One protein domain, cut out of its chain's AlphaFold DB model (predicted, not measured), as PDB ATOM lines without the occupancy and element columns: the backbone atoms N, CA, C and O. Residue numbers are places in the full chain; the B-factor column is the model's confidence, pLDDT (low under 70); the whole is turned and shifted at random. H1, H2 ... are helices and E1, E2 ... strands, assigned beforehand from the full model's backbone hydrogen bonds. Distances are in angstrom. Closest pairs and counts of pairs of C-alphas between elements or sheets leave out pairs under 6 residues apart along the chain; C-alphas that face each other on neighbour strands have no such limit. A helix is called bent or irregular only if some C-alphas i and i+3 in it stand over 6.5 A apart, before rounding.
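Overview. This is residues 11 to 123 of the 464 residues of an uncharacterized protein of Faecalibacterium prausnitzii M21/2 (UniProt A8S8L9). A long, twisted sheet of six strands forms a wall, and one long helix, H1, lies along its strands on one face, over E2; the other face has no named helix. The loops of residues 21 to 29 and 65 to 79 lie at one end of the rod, and the short strand E6 lies at the other end, by the first turn of H1. The printed part has 113 residues with one named helix and six named strands, in the order E1, E2, H1, E3, E4, E5, E6; the sheet, E1 E2 E3 E4 E5 E6 from edge to edge, is mixed, and the class is mixed, helices and strands. The whole is only just loose, close to compact, with a radius of gyration of the C-alphas of 16.2 A and spans of 53 by 25 by 18 A.

Along the chain. E1, residues 11 to 20, starts at C-alpha 11 (166.266, 238.909, 140.898), spans 25.6 A and bends by 66 degrees at residue 14. E2, residues 30 to 39, spans 29.0 A. E3, residues 80 to 89, spans 30.2 A, and E4, residues 92 to 101, 29.8 A. E5, residues 108 to 115, spans 23.9 A; E6, residues 120 to 122, ends at C-alpha 122 (179.906, 227.783, 132.309). H1, residues 44 to 64, spans 29.9 A from C-alpha 44 (180.674, 230.047, 144.932). It is irregular, with C-alphas 56 and 59 7.2 A apart, and has a kink of 49 degrees near residue 57.

Arrangement. E1 and E6 are the edge strands. The hairpin E1 and E2 is antiparallel, with N 16 and O 34 2.8 A apart. E2 and E3 are parallel at 37 degrees, with N 35 and O 82 at 2.8 A; E2, H1 and E3 form a strand-helix-strand unit, two parallel neighbour strands with a helix between, whose crossover is left-handed. E3, E4, E5 and E6 form a meander, each strand the antiparallel neighbour of the one before: N 85 and O 96 are 2.9 A apart, N 95 and O 112 2.8 A, N 115 and O 120 2.9 A. H1 is on the sheet at a height of 7.9 A, over E2 and only just over E1, where 3 of its C-alphas fall; on the local plane it stands at 14 degrees to E2, along the strands. The closest C-alphas of H1 and E2 are those of Asn 50 and Lys 38, 5.6 A apart, and of H1 and E6 those of Asp 45 and Arg 120, 5.5 A. In H1, 13 of 17 O i to N i+4 pairs are within hydrogen-bond range. E1 and E6 are apart.

Size, cuts and confidence. The two C-alphas farthest apart, those of Trp 24 and Thr 118, are 53.7 A from each other. The printed part has no cut. The link from H1 to E3, 15 residues, is long. Mean pLDDT of the printed part is 83.3; residues 20 to 30, 69 to 78 and 103 are under 70.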
ATOM      1  N   THR A  11     166.951 237.728 140.360       93.81
ATOM      2  CA  THR A  11     166.266 238.909 140.898       93.81
ATOM      3  C   THR A  11     167.095 240.163 140.654       93.81
ATOM      4  O   THR A  11     168.222 240.071 140.181       93.81
ATOM      5  N   ASP A  12     166.568 241.343 140.973       91.38
ATOM      6  CA  ASP A  12     167.371 242.562 140.992       91.38
ATOM      7  C   ASP A  12     168.114 242.712 142.324       91.38
ATOM      8  O   ASP A  12     167.507 242.793 143.397       91.38
ATOM      9  N   GLN A  13     169.442 242.810 142.262       88.44
ATOM     10  CA  GLN A  13     170.269 243.249 143.384       88.44
ATOM     11  C   GLN A  13     170.009 244.720 143.722       88.44
ATOM     12  O   GLN A  13     169.948 245.097 144.895       88.44
ATOM     13  N   TYR A  14     169.879 245.543 142.679       87.25
ATOM     14  CA  TYR A  14     169.642 246.979 142.756       87.25
ATOM     15  C   TYR A  14     168.639 247.390 141.682       87.25
ATOM     16  O   TYR A  14     168.767 246.981 140.528       87.25
ATOM     17  N   THR A  15     167.693 248.250 142.060       89.62
ATOM     18  CA  THR A  15     166.701 248.819 141.143       89.62
ATOM     19  C   THR A  15     166.569 250.317 141.373       89.62
ATOM     20  O   THR A  15     166.218 250.746 142.474       89.62
ATOM     21  N   LEU A  16     166.791 251.118 140.333       87.12
ATOM     22  CA  LEU A  16     166.561 252.558 140.330       87.12
ATOM     23  C   LEU A  16     165.796 252.964 139.076       87.12
ATOM     24  O   LEU A  16     166.229 252.696 137.963       87.12
ATOM     25  N   GLU A  17     164.690 253.674 139.276       85.75
ATOM     26  CA  GLU A  17     163.886 254.249 138.202       85.75
ATOM     27  C   GLU A  17     163.633 255.726 138.499       85.75
ATOM     28  O   GLU A  17     162.931 256.074 139.454       85.75
ATOM     29  N   LYS A  18     164.215 256.612 137.687       79.75
ATOM     30  CA  LYS A  18     164.002 258.062 137.763       79.75
ATOM     31  C   LYS A  18     163.645 258.590 136.382       79.75
ATOM     32  O   LYS A  18     164.478 258.612 135.483       79.75
ATOM     33  N   ASN A  19     162.402 259.038 136.235       71.75
ATOM     34  CA  ASN A  19     161.858 259.550 134.980       71.75
ATOM     35  C   ASN A  19     161.769 261.076 135.016       71.75
ATOM     36  O   ASN A  19     161.091 261.625 135.886       71.75
ATOM     37  N   VAL A  20     162.381 261.751 134.041       61.62
ATOM     38  CA  VAL A  20     162.147 263.176 133.790       61.62
ATOM     39  C   VAL A  20     160.984 263.302 132.811       61.62
ATOM     40  O   VAL A  20     161.112 262.986 131.628       61.62
ATOM     41  N   SER A  21     159.830 263.787 133.274       56.00
ATOM     42  CA  SER A  21     158.788 264.249 132.356       56.00
ATOM     43  C   SER A  21     159.240 265.568 131.731       56.00
ATOM     44  O   SER A  21     159.468 266.538 132.463       56.00
ATOM     45  N   GLY A  22     159.347 265.631 130.403       50.53
ATOM     46  CA  GLY A  22     159.606 266.889 129.709       50.53
ATOM     47  C   GLY A  22     158.584 267.947 130.130       50.53
ATOM     48  O   GLY A  22     157.372 267.714 130.089       50.53
ATOM     49  N   VAL A  23     159.053 269.126 130.549       45.28
ATOM     50  CA  VAL A  23     158.173 270.299 130.604       45.28
ATOM     51  C   VAL A  23     157.690 270.489 129.167       45.28
ATOM     52  O   VAL A  23     158.531 270.634 128.288       45.28
ATOM     53  N   TRP A  24     156.374 270.456 128.940       42.03
ATOM     54  CA  TRP A  24     155.688 270.621 127.639       42.03
ATOM     55  C   TRP A  24     155.273 269.372 126.837       42.03
ATOM     56  O   TRP A  24     154.901 269.518 125.679       42.03
ATOM     57  N   GLY A  25     155.166 268.185 127.443       42.59
ATOM     58  CA  GLY A  25     154.335 267.107 126.870       42.59
ATOM     59  C   GLY A  25     154.827 266.494 125.551       42.59
ATOM     60  O   GLY A  25     154.020 265.930 124.817       42.59
ATOM     61  N   GLU A  26     156.125 266.581 125.258       39.56
ATOM     62  CA  GLU A  26     156.766 265.793 124.201       39.56
ATOM     63  C   GLU A  26     157.252 264.443 124.767       39.56
ATOM     64  O   GLU A  26     157.797 264.377 125.870       39.56
ATOM     65  N   GLU A  27     157.030 263.360 124.013       44.56
ATOM     66  CA  GLU A  27     157.215 261.938 124.374       44.56
ATOM     67  C   GLU A  27     158.680 261.475 124.558       44.56
ATOM     68  O   GLU A  27     158.994 260.304 124.364       44.56
ATOM     69  N   ALA A  28     159.610 262.348 124.943       47.94
ATOM     70  CA  ALA A  28     160.988 261.948 125.233       47.94
ATOM     71  C   ALA A  28     161.204 261.858 126.750       47.94
ATOM     72  O   ALA A  28     161.708 262.788 127.381       47.94
ATOM     73  N   VAL A  29     160.801 260.733 127.350       55.84
ATOM     74  CA  VAL A  29     161.127 260.413 128.748       55.84
ATOM     75  C   VAL A  29     162.625 260.119 128.825       55.84
ATOM     76  O   VAL A  29     163.085 259.057 128.412       55.84
ATOM     77  N   GLN A  30     163.401 261.074 129.328       58.72
ATOM     78  CA  GLN A  30     164.797 260.830 129.686       58.72
ATOM     79  C   GLN A  30     164.802 260.148 131.058       58.72
ATOM     80  O   GLN A  30     164.286 260.707 132.030       58.72
ATOM     81  N   CYS A  31     165.318 258.920 131.119       71.94
ATOM     82  CA  CYS A  31     165.283 258.080 132.315       71.94
ATOM     83  C   CYS A  31     166.690 257.681 132.776       71.94
ATOM     84  O   CYS A  31     167.582 257.448 131.959       71.94
ATOM     85  N   ILE A  32     166.861 257.608 134.098       80.06
ATOM     86  CA  ILE A  32     167.841 256.727 134.732       80.06
ATOM     87  C   ILE A  32     167.067 255.457 135.069       80.06
ATOM     88  O   ILE A  32     166.157 255.504 135.899       80.06
ATOM     89  N   SER A  33     167.408 254.360 134.404       86.44
ATOM     90  CA  SER A  33     166.832 253.035 134.637       86.44
ATOM     91  C   SER A  33     167.989 252.085 134.900       86.44
ATOM     92  O   SER A  33     168.815 251.873 134.017       86.44
ATOM     93  N   VAL A  34     168.112 251.592 136.130       89.12
ATOM     94  CA  VAL A  34     169.198 250.699 136.552       89.12
ATOM     95  C   VAL A  34     168.583 249.480 137.214       89.12
ATOM     96  O   VAL A  34     168.016 249.592 138.295       89.12
ATOM     97  N   HIS A  35     168.722 248.329 136.567       92.50
ATOM     98  CA  HIS A  35     168.337 247.007 137.056       92.50
ATOM     99  C   HIS A  35     169.571 246.116 136.982       92.50
ATOM    100  O   HIS A  35     170.029 245.783 135.887       92.50
ATOM    101  N   VAL A  36     170.154 245.794 138.136       94.06
ATOM    102  CA  VAL A  36     171.352 244.944 138.229       94.06
ATOM    103  C   VAL A  36     170.917 243.544 138.655       94.06
ATOM    104  O   VAL A  36     170.371 243.425 139.752       94.06
ATOM    105  N   PRO A  37     171.152 242.493 137.851       95.12
ATOM    106  CA  PRO A  37     170.691 241.147 138.175       95.12
ATOM    107  C   PRO A  37     171.467 240.503 139.327       95.12
ATOM    108  O   PRO A  37     172.607 240.859 139.616       95.12
ATOM    109  N   LYS A  38     170.844 239.495 139.940       95.50
ATOM    110  CA  LYS A  38     171.400 238.620 140.970       95.50
ATOM    111  C   LYS A  38     170.936 237.186 140.750       95.50
ATOM    112  O   LYS A  38     169.737 236.915 140.781       95.50
ATOM    113  N   LEU A  39     171.874 236.258 140.610       96.75
ATOM    114  CA  LEU A  39     171.609 234.819 140.612       96.75
ATOM    115  C   LEU A  39     171.260 234.349 142.036       96.75
ATOM    116  O   LEU A  39     172.057 234.513 142.964       96.75
ATOM    117  N   GLU A  40     170.091 233.733 142.217       95.88
ATOM    118  CA  GLU A  40     169.634 233.153 143.488       95.88
ATOM    119  C   GLU A  40     170.108 231.697 143.616       95.88
ATOM    120  O   GLU A  40     169.350 230.737 143.456       95.88
ATOM    121  N   CYS A  41     171.406 231.531 143.873       94.62
ATOM    122  CA  CYS A  41     172.060 230.241 144.075       94.62
ATOM    123  C   CYS A  41     173.161 230.367 145.140       94.62
ATOM    124  O   CYS A  41     173.988 231.271 145.071       94.62
ATOM    125  N   ASP A  42     173.221 229.429 146.088       94.19
ATOM    126  CA  ASP A  42     174.213 229.417 147.181       94.19
ATOM    127  C   ASP A  42     175.602 228.889 146.747       94.19
ATOM    128  O   ASP A  42     176.393 228.425 147.574       94.19
ATOM    129  N   SER A  43     175.904 228.902 145.446       97.44
ATOM    130  CA  SER A  43     177.180 228.417 144.913       97.44
ATOM    131  C   SER A  43     178.273 229.497 144.944       97.44
ATOM    132  O   SER A  43     177.968 230.690 144.853       97.44
ATOM    133  N   PRO A  44     179.560 229.105 145.038       97.81
ATOM    134  CA  PRO A  44     180.674 230.047 144.932       97.81
ATOM    135  C   PRO A  44     180.676 230.836 143.616       97.81
ATOM    136  O   PRO A  44     180.920 232.038 143.641       97.81
ATOM    137  N   ASP A  45     180.361 230.185 142.497       97.81
ATOM    138  CA  ASP A  45     180.371 230.812 141.171       97.81
ATOM    139  C   ASP A  45     179.235 231.835 141.028       97.81
ATOM    140  O   ASP A  45     179.454 232.933 140.523       97.81
ATOM    141  N   ALA A  46     178.037 231.539 141.552       97.69
ATOM    142  CA  ALA A  46     176.952 232.521 141.586       97.69
ATOM    143  C   ALA A  46     177.308 233.734 142.457       97.69
ATOM    144  O   ALA A  46     177.023 234.868 142.077       97.69
ATOM    145  N   ALA A  47     177.951 233.515 143.610       97.50
ATOM    146  CA  ALA A  47     178.437 234.608 144.448       97.50
ATOM    147  C   ALA A  47     179.481 235.466 143.713       97.50
ATOM    148  O   ALA A  47     179.398 236.690 143.774       97.50
ATOM    149  N   TYR A  48     180.400 234.839 142.973       97.62
ATOM    150  CA  TYR A  48     181.403 235.536 142.168       97.62
ATOM    151  C   TYR A  48     180.775 236.388 141.055       97.62
ATOM    152  O   TYR A  48     181.084 237.573 140.963       97.62
ATOM    153  N   ILE A  49     179.844 235.827 140.272       97.19
ATOM    154  CA  ILE A  49     179.119 236.568 139.223       97.19
ATOM    155  C   ILE A  49     178.352 237.752 139.827       97.19
ATOM    156  O   ILE A  49     178.415 238.865 139.312       97.19
ATOM    157  N   ASN A  50     177.653 237.547 140.947       97.56
ATOM    158  CA  ASN A  50     176.923 238.620 141.626       97.56
ATOM    159  C   ASN A  50     177.862 239.738 142.120       97.56
ATOM    160  O   ASN A  50     177.538 240.921 142.002       97.56
ATOM    161  N   ASP A  51     179.032 239.384 142.660       96.69
ATOM    162  CA  ASP A  51     180.042 240.356 143.088       96.69
ATOM    163  C   ASP A  51     180.630 241.132 141.898       96.69
ATOM    164  O   ASP A  51     180.824 242.345 142.006       96.69
ATOM    165  N   GLU A  52     180.860 240.468 140.762       96.19
ATOM    166  CA  GLU A  52     181.311 241.091 139.514       96.19
ATOM    167  C   GLU A  52     180.263 242.064 138.950       96.19
ATOM    168  O   GLU A  52     180.574 243.230 138.705       96.19
ATOM    169  N   LEU A  53     179.001 241.641 138.834       95.44
ATOM    170  CA  LEU A  53     177.884 242.491 138.401       95.44
ATOM    171  C   LEU A  53     177.743 243.735 139.288       95.44
ATOM    172  O   LEU A  53     177.575 244.853 138.796       95.44
ATOM    173  N   ASN A  54     177.869 243.562 140.604       93.75
ATOM    174  CA  ASN A  54     177.890 244.661 141.561       93.75
ATOM    175  C   ASN A  54     179.117 245.571 141.378       93.75
ATOM    176  O   ASN A  54     178.988 246.789 141.482       93.75
ATOM    177  N   ALA A  55     180.300 245.025 141.094       93.75
ATOM    178  CA  ALA A  55     181.498 245.827 140.850       93.75
ATOM    179  C   ALA A  55     181.381 246.678 139.575       93.75
ATOM    180  O   ALA A  55     181.830 247.825 139.576       93.75
ATOM    181  N   ILE A  56     180.755 246.138 138.525       91.75
ATOM    182  CA  ILE A  56     180.595 246.817 137.235       91.75
ATOM    183  C   ILE A  56     179.469 247.860 137.294       91.75
ATOM    184  O   ILE A  56     179.685 249.001 136.891       91.75
ATOM    185  N   TYR A  57     178.287 247.505 137.813       90.44
ATOM    186  CA  TYR A  57     177.069 248.312 137.634       90.44
ATOM    187  C   TYR A  57     176.526 248.979 138.907       90.44
ATOM    188  O   TYR A  57     175.684 249.872 138.818       90.44
ATOM    189  N   ALA A  58     176.975 248.615 140.116       86.50
ATOM    190  CA  ALA A  58     176.400 249.214 141.329       86.50
ATOM    191  C   ALA A  58     176.803 250.681 141.536       86.50
ATOM    192  O   ALA A  58     176.135 251.395 142.287       86.50
ATOM    193  N   ALA A  59     177.886 251.144 140.903       84.00
ATOM    194  CA  ALA A  59     178.261 252.557 140.923       84.00
ATOM    195  C   ALA A  59     177.143 253.433 140.330       84.00
ATOM    196  O   ALA A  59     176.764 254.422 140.955       84.00
ATOM    197  N   ASP A  60     176.544 252.988 139.221       80.12
ATOM    198  CA  ASP A  60     175.447 253.678 138.531       80.12
ATOM    199  C   ASP A  60     174.203 253.808 139.418       80.12
ATOM    200  O   ASP A  60     173.485 254.805 139.381       80.12
ATOM    201  N   PHE A  61     173.955 252.819 140.274       82.81
ATOM    202  CA  PHE A  61     172.905 252.904 141.281       82.81
ATOM    203  C   PHE A  61     173.274 253.895 142.399       82.81
ATOM    204  O   PHE A  61     172.520 254.826 142.689       82.81
ATOM    205  N   ARG A  62     174.447 253.716 143.023       85.50
ATOM    206  CA  ARG A  62     174.867 254.458 144.228       85.50
ATOM    207  C   ARG A  62     175.049 255.952 143.984       85.50
ATOM    208  O   ARG A  62     174.784 256.742 144.888       85.50
ATOM    209  N   GLU A  63     175.505 256.337 142.796       81.00
ATOM    210  CA  GLU A  63     175.666 257.743 142.419       81.00
ATOM    211  C   GLU A  63     174.319 258.476 142.421       81.00
ATOM    212  O   GLU A  63     174.217 259.608 142.905       81.00
ATOM    213  N   PHE A  64     173.261 257.811 141.948       79.12
ATOM    214  CA  PHE A  64     171.975 258.455 141.721       79.12
ATOM    215  C   PHE A  64     170.893 258.099 142.732       79.12
ATOM    216  O   PHE A  64     169.919 258.847 142.767       79.12
ATOM    217  N   GLU A  65     171.013 257.071 143.583       82.62
ATOM    218  CA  GLU A  65     169.915 256.654 144.483       82.62
ATOM    219  C   GLU A  65     169.401 257.836 145.337       82.62
ATOM    220  O   GLU A  65     168.198 258.102 145.387       82.62
ATOM    221  N   ASN A  66     170.324 258.630 145.894       81.50
ATOM    222  CA  ASN A  66     170.033 259.722 146.829       81.50
ATOM    223  C   ASN A  66     170.030 261.116 146.175       81.50
ATOM    224  O   ASN A  66     169.868 262.120 146.866       81.50
ATOM    225  N   SER A  67     170.214 261.204 144.854       74.19
ATOM    226  CA  SER A  67     170.211 262.492 144.152       74.19
ATOM    227  C   SER A  67     168.784 263.028 143.994       74.19
ATOM    228  O   SER A  67     167.976 262.443 143.271       74.19
ATOM    229  N   GLU A  68     168.465 264.135 144.671       70.00
ATOM    230  CA  GLU A  68     167.169 264.828 144.549       70.00
ATOM    231  C   GLU A  68     167.044 265.625 143.237       70.00
ATOM    232  O   GLU A  68     165.933 265.869 142.761       70.00
ATOM    233  N   GLU A  69     168.177 266.011 142.638       67.25
ATOM    234  CA  GLU A  69     168.234 266.743 141.365       67.25
ATOM    235  C   GLU A  69     168.078 265.808 140.154       67.25
ATOM    236  O   GLU A  69     167.484 266.201 139.143       67.25
ATOM    237  N   ALA A  70     168.547 264.557 140.266       62.09
ATOM    238  CA  ALA A  70     168.378 263.521 139.250       62.09
ATOM    239  C   ALA A  70     166.888 263.183 139.060       62.09
ATOM    240  O   ALA A  70     166.218 262.748 139.995       62.09
ATOM    241  N   GLY A  71     166.358 263.372 137.847       60.06
ATOM    242  CA  GLY A  71     164.936 263.167 137.542       60.06
ATOM    243  C   GLY A  71     164.064 264.433 137.516       60.06
ATOM    244  O   GLY A  71     162.887 264.333 137.178       60.06
ATOM    245  N   GLN A  72     164.596 265.622 137.832       61.84
ATOM    246  CA  GLN A  72     163.847 266.887 137.711       61.84
ATOM    247  C   GLN A  72     163.819 267.423 136.262       61.84
ATOM    248  O   GLN A  72     164.463 266.876 135.379       61.84
ATOM    249  N   PRO A  73     163.064 268.482 135.945       57.78
ATOM    250  CA  PRO A  73     163.233 269.184 134.673       57.78
ATOM    251  C   PRO A  73     164.323 270.269 134.758       57.78
ATOM    252  O   PRO A  73     164.229 271.174 135.587       57.78
ATOM    253  N   GLY A  74     165.316 270.235 133.860       56.59
ATOM    254  CA  GLY A  74     166.326 271.297 133.693       56.59
ATOM    255  C   GLY A  74     167.667 271.137 134.431       56.59
ATOM    256  O   GLY A  74     168.488 272.047 134.349       56.59
ATOM    257  N   GLY A  75     167.911 270.028 135.131       57.88
ATOM    258  CA  GLY A  75     169.241 269.637 135.624       57.88
ATOM    259  C   GLY A  75     170.123 268.985 134.549       57.88
ATOM    260  O   GLY A  75     169.667 268.688 133.444       57.88
ATOM    261  N   GLU A  76     171.403 268.772 134.859       55.97
ATOM    262  CA  GLU A  76     172.291 267.954 134.022       55.97
ATOM    263  C   GLU A  76     171.928 266.474 134.223       55.97
ATOM    264  O   GLU A  76     172.106 265.931 135.312       55.97
ATOM    265  N   TYR A  77     171.368 265.824 133.196       64.38
ATOM    266  CA  TYR A  77     170.933 264.426 133.282       64.38
ATOM    267  C   TYR A  77     171.871 263.506 132.508       64.38
ATOM    268  O   TYR A  77     171.879 263.550 131.272       64.38
ATOM    269  N   PRO A  78     172.602 262.607 133.182       66.19
ATOM    270  CA  PRO A  78     173.133 261.449 132.498       66.19
ATOM    271  C   PRO A  78     171.955 260.523 132.176       66.19
ATOM    272  O   PRO A  78     171.186 260.124 133.048       66.19
ATOM    273  N   GLN A  79     171.775 260.210 130.896       73.19
ATOM    274  CA  GLN A  79     170.841 259.167 130.480       73.19
ATOM    275  C   GLN A  79     171.564 257.833 130.640       73.19
ATOM    276  O   GLN A  79     172.419 257.493 129.817       73.19
ATOM    277  N   ILE A  80     171.259 257.137 131.735       80.81
ATOM    278  CA  ILE A  80     171.856 255.851 132.095       80.81
ATOM    279  C   ILE A  80     170.790 254.778 131.968       80.81
ATOM    280  O   ILE A  80     169.693 254.901 132.514       80.81
ATOM    281  N   GLY A  81     171.125 253.727 131.237       86.56
ATOM    282  CA  GLY A  81     170.334 252.513 131.185       86.56
ATOM    283  C   GLY A  81     171.199 251.339 131.593       86.56
ATOM    284  O   GLY A  81     172.237 251.141 130.976       86.56
ATOM    285  N   VAL A  82     170.772 250.563 132.579       90.38
ATOM    286  CA  VAL A  82     171.273 249.222 132.881       90.38
ATOM    287  C   VAL A  82     170.052 248.327 133.015       90.38
ATOM    288  O   VAL A  82     169.145 248.623 133.788       90.38
ATOM    289  N   GLY A  83     169.998 247.259 132.234       91.62
ATOM    290  CA  GLY A  83     168.931 246.269 132.315       91.62
ATOM    291  C   GLY A  83     169.449 244.901 131.933       91.62
ATOM    292  O   GLY A  83     170.555 244.787 131.412       91.62
ATOM    293  N   TRP A  84     168.659 243.865 132.169       94.31
ATOM    294  CA  TRP A  84     169.081 242.501 131.894       94.31
ATOM    295  C   TRP A  84     167.945 241.654 131.338       94.31
ATOM    296  O   TRP A  84     166.772 241.901 131.612       94.31
ATOM    297  N   ASP A  85     168.330 240.656 130.555       93.81
ATOM    298  CA  ASP A  85     167.470 239.624 129.996       93.81
ATOM    299  C   ASP A  85     168.103 238.258 130.320       93.81
ATOM    300  O   ASP A  85     169.327 238.132 130.398       93.81
ATOM    301  N   ALA A  86     167.285 237.227 130.540       93.81
ATOM    302  CA  ALA A  86     167.757 235.882 130.871       93.81
ATOM    303  C   ALA A  86     167.199 234.851 129.886       93.81
ATOM    304  O   ALA A  86     165.984 234.656 129.793       93.81
ATOM    305  N   TYR A  87     168.100 234.167 129.187       92.56
ATOM    306  CA  TYR A  87     167.785 233.187 128.153       92.56
ATOM    307  C   TYR A  87     168.061 231.778 128.668       92.56
ATOM    308  O   TYR A  87     169.196 231.429 128.978       92.56
ATOM    309  N   TRP A  88     167.014 230.967 128.790       91.81
ATOM    310  CA  TRP A  88     167.075 229.681 129.482       91.81
ATOM    311  C   TRP A  88     167.104 228.498 128.522       91.81
ATOM    312  O   TRP A  88     166.291 228.422 127.603       91.81
ATOM    313  N   TYR A  89     167.948 227.514 128.830       89.88
ATOM    314  CA  TYR A  89     167.924 226.184 128.233       89.88
ATOM    315  C   TYR A  89     168.046 225.124 129.334       89.88
ATOM    316  O   TYR A  89     169.113 224.894 129.901       89.88
ATOM    317  N   GLY A  90     166.922 224.493 129.684       90.50
ATOM    318  CA  GLY A  90     166.866 223.575 130.825       90.50
ATOM    319  C   GLY A  90     167.136 224.289 132.156       90.50
ATOM    320  O   GLY A  90     166.353 225.153 132.562       90.50
ATOM    321  N   ASP A  91     168.211 223.896 132.843       93.12
ATOM    322  CA  ASP A  91     168.712 224.541 134.068       93.12
ATOM    323  C   ASP A  91     169.868 225.530 133.800       93.12
ATOM    324  O   ASP A  91     170.300 226.222 134.723       93.12
ATOM    325  N   CYS A  92     170.331 225.641 132.550       94.12
ATOM    326  CA  CYS A  92     171.332 226.620 132.141       94.12
ATOM    327  C   CYS A  92     170.672 227.949 131.753       94.12
ATOM    328  O   CYS A  92     169.592 227.972 131.150       94.12
ATOM    329  N   VAL A  93     171.343 229.057 132.054       94.81
ATOM    330  CA  VAL A  93     170.941 230.408 131.656       94.81
ATOM    331  C   VAL A  93     172.096 231.138 130.985       94.81
ATOM    332  O   VAL A  93     173.225 231.054 131.457       94.81
ATOM    333  N   SER A  94     171.797 231.891 129.929       95.44
ATOM    334  CA  SER A  94     172.620 233.005 129.470       95.44
ATOM    335  C   SER A  94     171.991 234.303 129.976       95.44
ATOM    336  O   SER A  94     170.900 234.696 129.555       95.44
ATOM    337  N   LEU A  95     172.636 234.918 130.961       96.38
ATOM    338  CA  LEU A  95     172.267 236.207 131.530       96.38
ATOM    339  C   LEU A  95     172.951 237.304 130.718       96.38
ATOM    340  O   LEU A  95     174.176 237.357 130.666       96.38
ATOM    341  N   VAL A  96     172.168 238.194 130.119       96.25
ATOM    342  CA  VAL A  96     172.680 239.278 129.282       96.25
ATOM    343  C   VAL A  96     172.329 240.609 129.917       96.25
ATOM    344  O   VAL A  96     171.154 240.943 130.050       96.25
ATOM    345  N   VAL A  97     173.346 241.386 130.278       95.00
ATOM    346  CA  VAL A  97     173.186 242.754 130.777       95.00
ATOM    347  C   VAL A  97     173.434 243.729 129.641       95.00
ATOM    348  O   VAL A  97     174.445 243.651 128.944       95.00
ATOM    349  N   ARG A  98     172.514 244.676 129.470       92.31
ATOM    350  CA  ARG A  98     172.646 245.815 128.568       92.31
ATOM    351  C   ARG A  98     172.923 247.086 129.354       92.31
ATOM    352  O   ARG A  98     172.188 247.388 130.292       92.31
ATOM    353  N   SER A  99     173.926 247.859 128.946       90.25
ATOM    354  CA  SER A  99     174.232 249.165 129.534       90.25
ATOM    355  C   SER A  99     174.366 250.276 128.491       90.25
ATOM    356  O   SER A  99     174.760 250.038 127.352       90.25
ATOM    357  N   ARG A 100     174.012 251.511 128.848       85.88
ATOM    358  CA  ARG A 100     174.161 252.701 128.001       85.88
ATOM    359  C   ARG A 100     174.432 253.921 128.868       85.88
ATOM    360  O   ARG A 100     173.699 254.169 129.822       85.88
ATOM    361  N   TYR A 101     175.411 254.719 128.452       82.56
ATOM    362  CA  TYR A 101     175.819 255.950 129.125       82.56
ATOM    363  C   TYR A 101     175.776 257.124 128.146       82.56
ATOM    364  O   TYR A 101     176.559 257.176 127.200       82.56
ATOM    365  N   GLY A 102     174.866 258.072 128.374       71.06
ATOM    366  CA  GLY A 102     174.664 259.232 127.502       71.06
ATOM    367  C   GLY A 102     173.660 258.927 126.393       71.06
ATOM    368  O   GLY A 102     173.818 257.980 125.641       71.06
ATOM    369  N   GLY A 103     172.594 259.722 126.295       67.88
ATOM    370  CA  GLY A 103     171.323 259.323 125.670       67.88
ATOM    371  C   GLY A 103     171.365 258.733 124.267       67.88
ATOM    372  O   GLY A 103     170.588 257.833 123.949       67.88
ATOM    373  N   THR A 104     172.275 259.238 123.440       70.94
ATOM    374  CA  THR A 104     172.460 258.820 122.047       70.94
ATOM    375  C   THR A 104     173.549 257.763 121.874       70.94
ATOM    376  O   THR A 104     173.782 257.330 120.751       70.94
ATOM    377  N   ALA A 105     174.240 257.366 122.945       74.94
ATOM    378  CA  ALA A 105     175.224 256.299 122.886       74.94
ATOM    379  C   ALA A 105     174.533 254.965 122.563       74.94
ATOM    380  O   ALA A 105     173.409 254.722 123.022       74.94
ATOM    381  N   PRO A 106     175.189 254.083 121.797       80.31
ATOM    382  CA  PRO A 106     174.684 252.739 121.591       80.31
ATOM    383  C   PRO A 106     174.656 251.974 122.920       80.31
ATOM    384  O   PRO A 106     175.430 252.251 123.844       80.31
ATOM    385  N   TRP A 107     173.762 250.992 123.006       85.94
ATOM    386  CA  TRP A 107     173.809 250.017 124.090       85.94
ATOM    387  C   TRP A 107     175.111 249.212 124.012       85.94
ATOM    388  O   TRP A 107     175.730 249.089 122.959       85.94
ATOM    389  N   ARG A 108     175.540 248.660 125.133       88.31
ATOM    390  CA  ARG A 108     176.628 247.692 125.248       88.31
ATOM    391  C   ARG A 108     176.059 246.454 125.907       88.31
ATOM    392  O   ARG A 108     175.178 246.591 126.749       88.31
ATOM    393  N   TYR A 109     176.537 245.281 125.519       91.69
ATOM    394  CA  TYR A 109     176.040 244.012 126.033       91.69
ATOM    395  C   TYR A 109     177.190 243.200 126.615       91.69
ATOM    396  O   TYR A 109     178.274 243.164 126.036       91.69
ATOM    397  N   SER A 110     176.922 242.571 127.753       93.12
ATOM    398  CA  SER A 110     177.808 241.629 128.430       93.12
ATOM    399  C   SER A 110     176.997 240.396 128.808       93.12
ATOM    400  O   SER A 110     175.840 240.529 129.218       93.12
ATOM    401  N   GLY A 111     177.582 239.213 128.636       95.00
ATOM    402  CA  GLY A 111     176.908 237.933 128.828       95.00
ATOM    403  C   GLY A 111     177.616 237.058 129.856       95.00
ATOM    404  O   GLY A 111     178.842 237.046 129.923       95.00
ATOM    405  N   TRP A 112     176.837 236.303 130.625       96.88
ATOM    406  CA  TRP A 112     177.315 235.285 131.559       96.88
ATOM    407  C   TRP A 112     176.487 234.018 131.384       96.88
ATOM    408  O   TRP A 112     175.259 234.086 131.414       96.88
ATOM    409  N   CYS A 113     177.136 232.861 131.251       97.31
ATOM    410  CA  CYS A 113     176.442 231.576 131.228       97.31
ATOM    411  C   CYS A 113     176.585 230.862 132.584       97.31
ATOM    412  O   CYS A 113     177.661 230.823 133.182       97.31
ATOM    413  N   PHE A 114     175.487 230.313 133.105       97.81
ATOM    414  CA  PHE A 114     175.456 229.667 134.420       97.81
ATOM    415  C   PHE A 114     174.530 228.450 134.423       97.81
ATOM    416  O   PHE A 114     173.401 228.523 133.942       97.81
ATOM    417  N   ASP A 115     174.988 227.344 135.004       97.31
ATOM    418  CA  ASP A 115     174.207 226.121 135.187       97.31
ATOM    419  C   ASP A 115     173.709 226.013 136.636       97.31
ATOM    420  O   ASP A 115     174.477 225.752 137.567       97.31
ATOM    421  N   PHE A 116     172.395 226.162 136.837       95.88
ATOM    422  CA  PHE A 116     171.772 226.046 138.158       95.88
ATOM    423  C   PHE A 116     171.732 224.617 138.706       95.88
ATOM    424  O   PHE A 116     171.602 224.450 139.921       95.88
ATOM    425  N   ALA A 117     171.835 223.585 137.863       94.75
ATOM    426  CA  ALA A 117     171.834 222.200 138.323       94.75
ATOM    427  C   ALA A 117     173.157 221.840 139.011       94.75
ATOM    428  O   ALA A 117     173.156 221.136 140.026       94.75
ATOM    429  N   THR A 118     174.278 222.333 138.481       96.38
ATOM    430  CA  THR A 118     175.611 222.111 139.062       96.38
ATOM    431  C   THR A 118     176.089 223.260 139.950       96.38
ATOM    432  O   THR A 118     176.985 223.050 140.769       96.38
ATOM    433  N   GLY A 119     175.476 224.441 139.837       96.75
ATOM    434  CA  GLY A 119     175.888 225.649 140.547       96.75
ATOM    435  C   GLY A 119     177.221 226.195 140.037       96.75
ATOM    436  O   GLY A 119     178.033 226.642 140.845       96.75
ATOM    437  N   ARG A 120     177.480 226.089 138.730       97.88
ATOM    438  CA  ARG A 120     178.746 226.493 138.106       97.88
ATOM    439  C   ARG A 120     178.531 227.571 137.054       97.88
ATOM    440  O   ARG A 120     177.572 227.502 136.285       97.88
ATOM    441  N   GLN A 121     179.462 228.516 136.985       97.75
ATOM    442  CA  GLN A 121     179.636 229.326 135.786       97.75
ATOM    443  C   GLN A 121     180.135 228.404 134.674       97.75
ATOM    444  O   GLN A 121     181.025 227.577 134.897       97.75
ATOM    445  N   ILE A 122     179.530 228.534 133.503       97.25
ATOM    446  CA  ILE A 122     179.906 227.783 132.309       97.25
ATOM    447  C   ILE A 122     180.290 228.761 131.204       97.25
ATOM    448  O   ILE A 122     179.882 229.924 131.228       97.25
ATOM    449  N   THR A 123     181.092 228.308 130.251       97.00
ATOM    450  CA  THR A 123     181.473 229.126 129.093       97.00
ATOM    451  C   THR A 123     180.359 229.155 128.039       97.00
ATOM    452  O   THR A 123     179.412 228.359 128.097       97.00
TER     453      THR A 123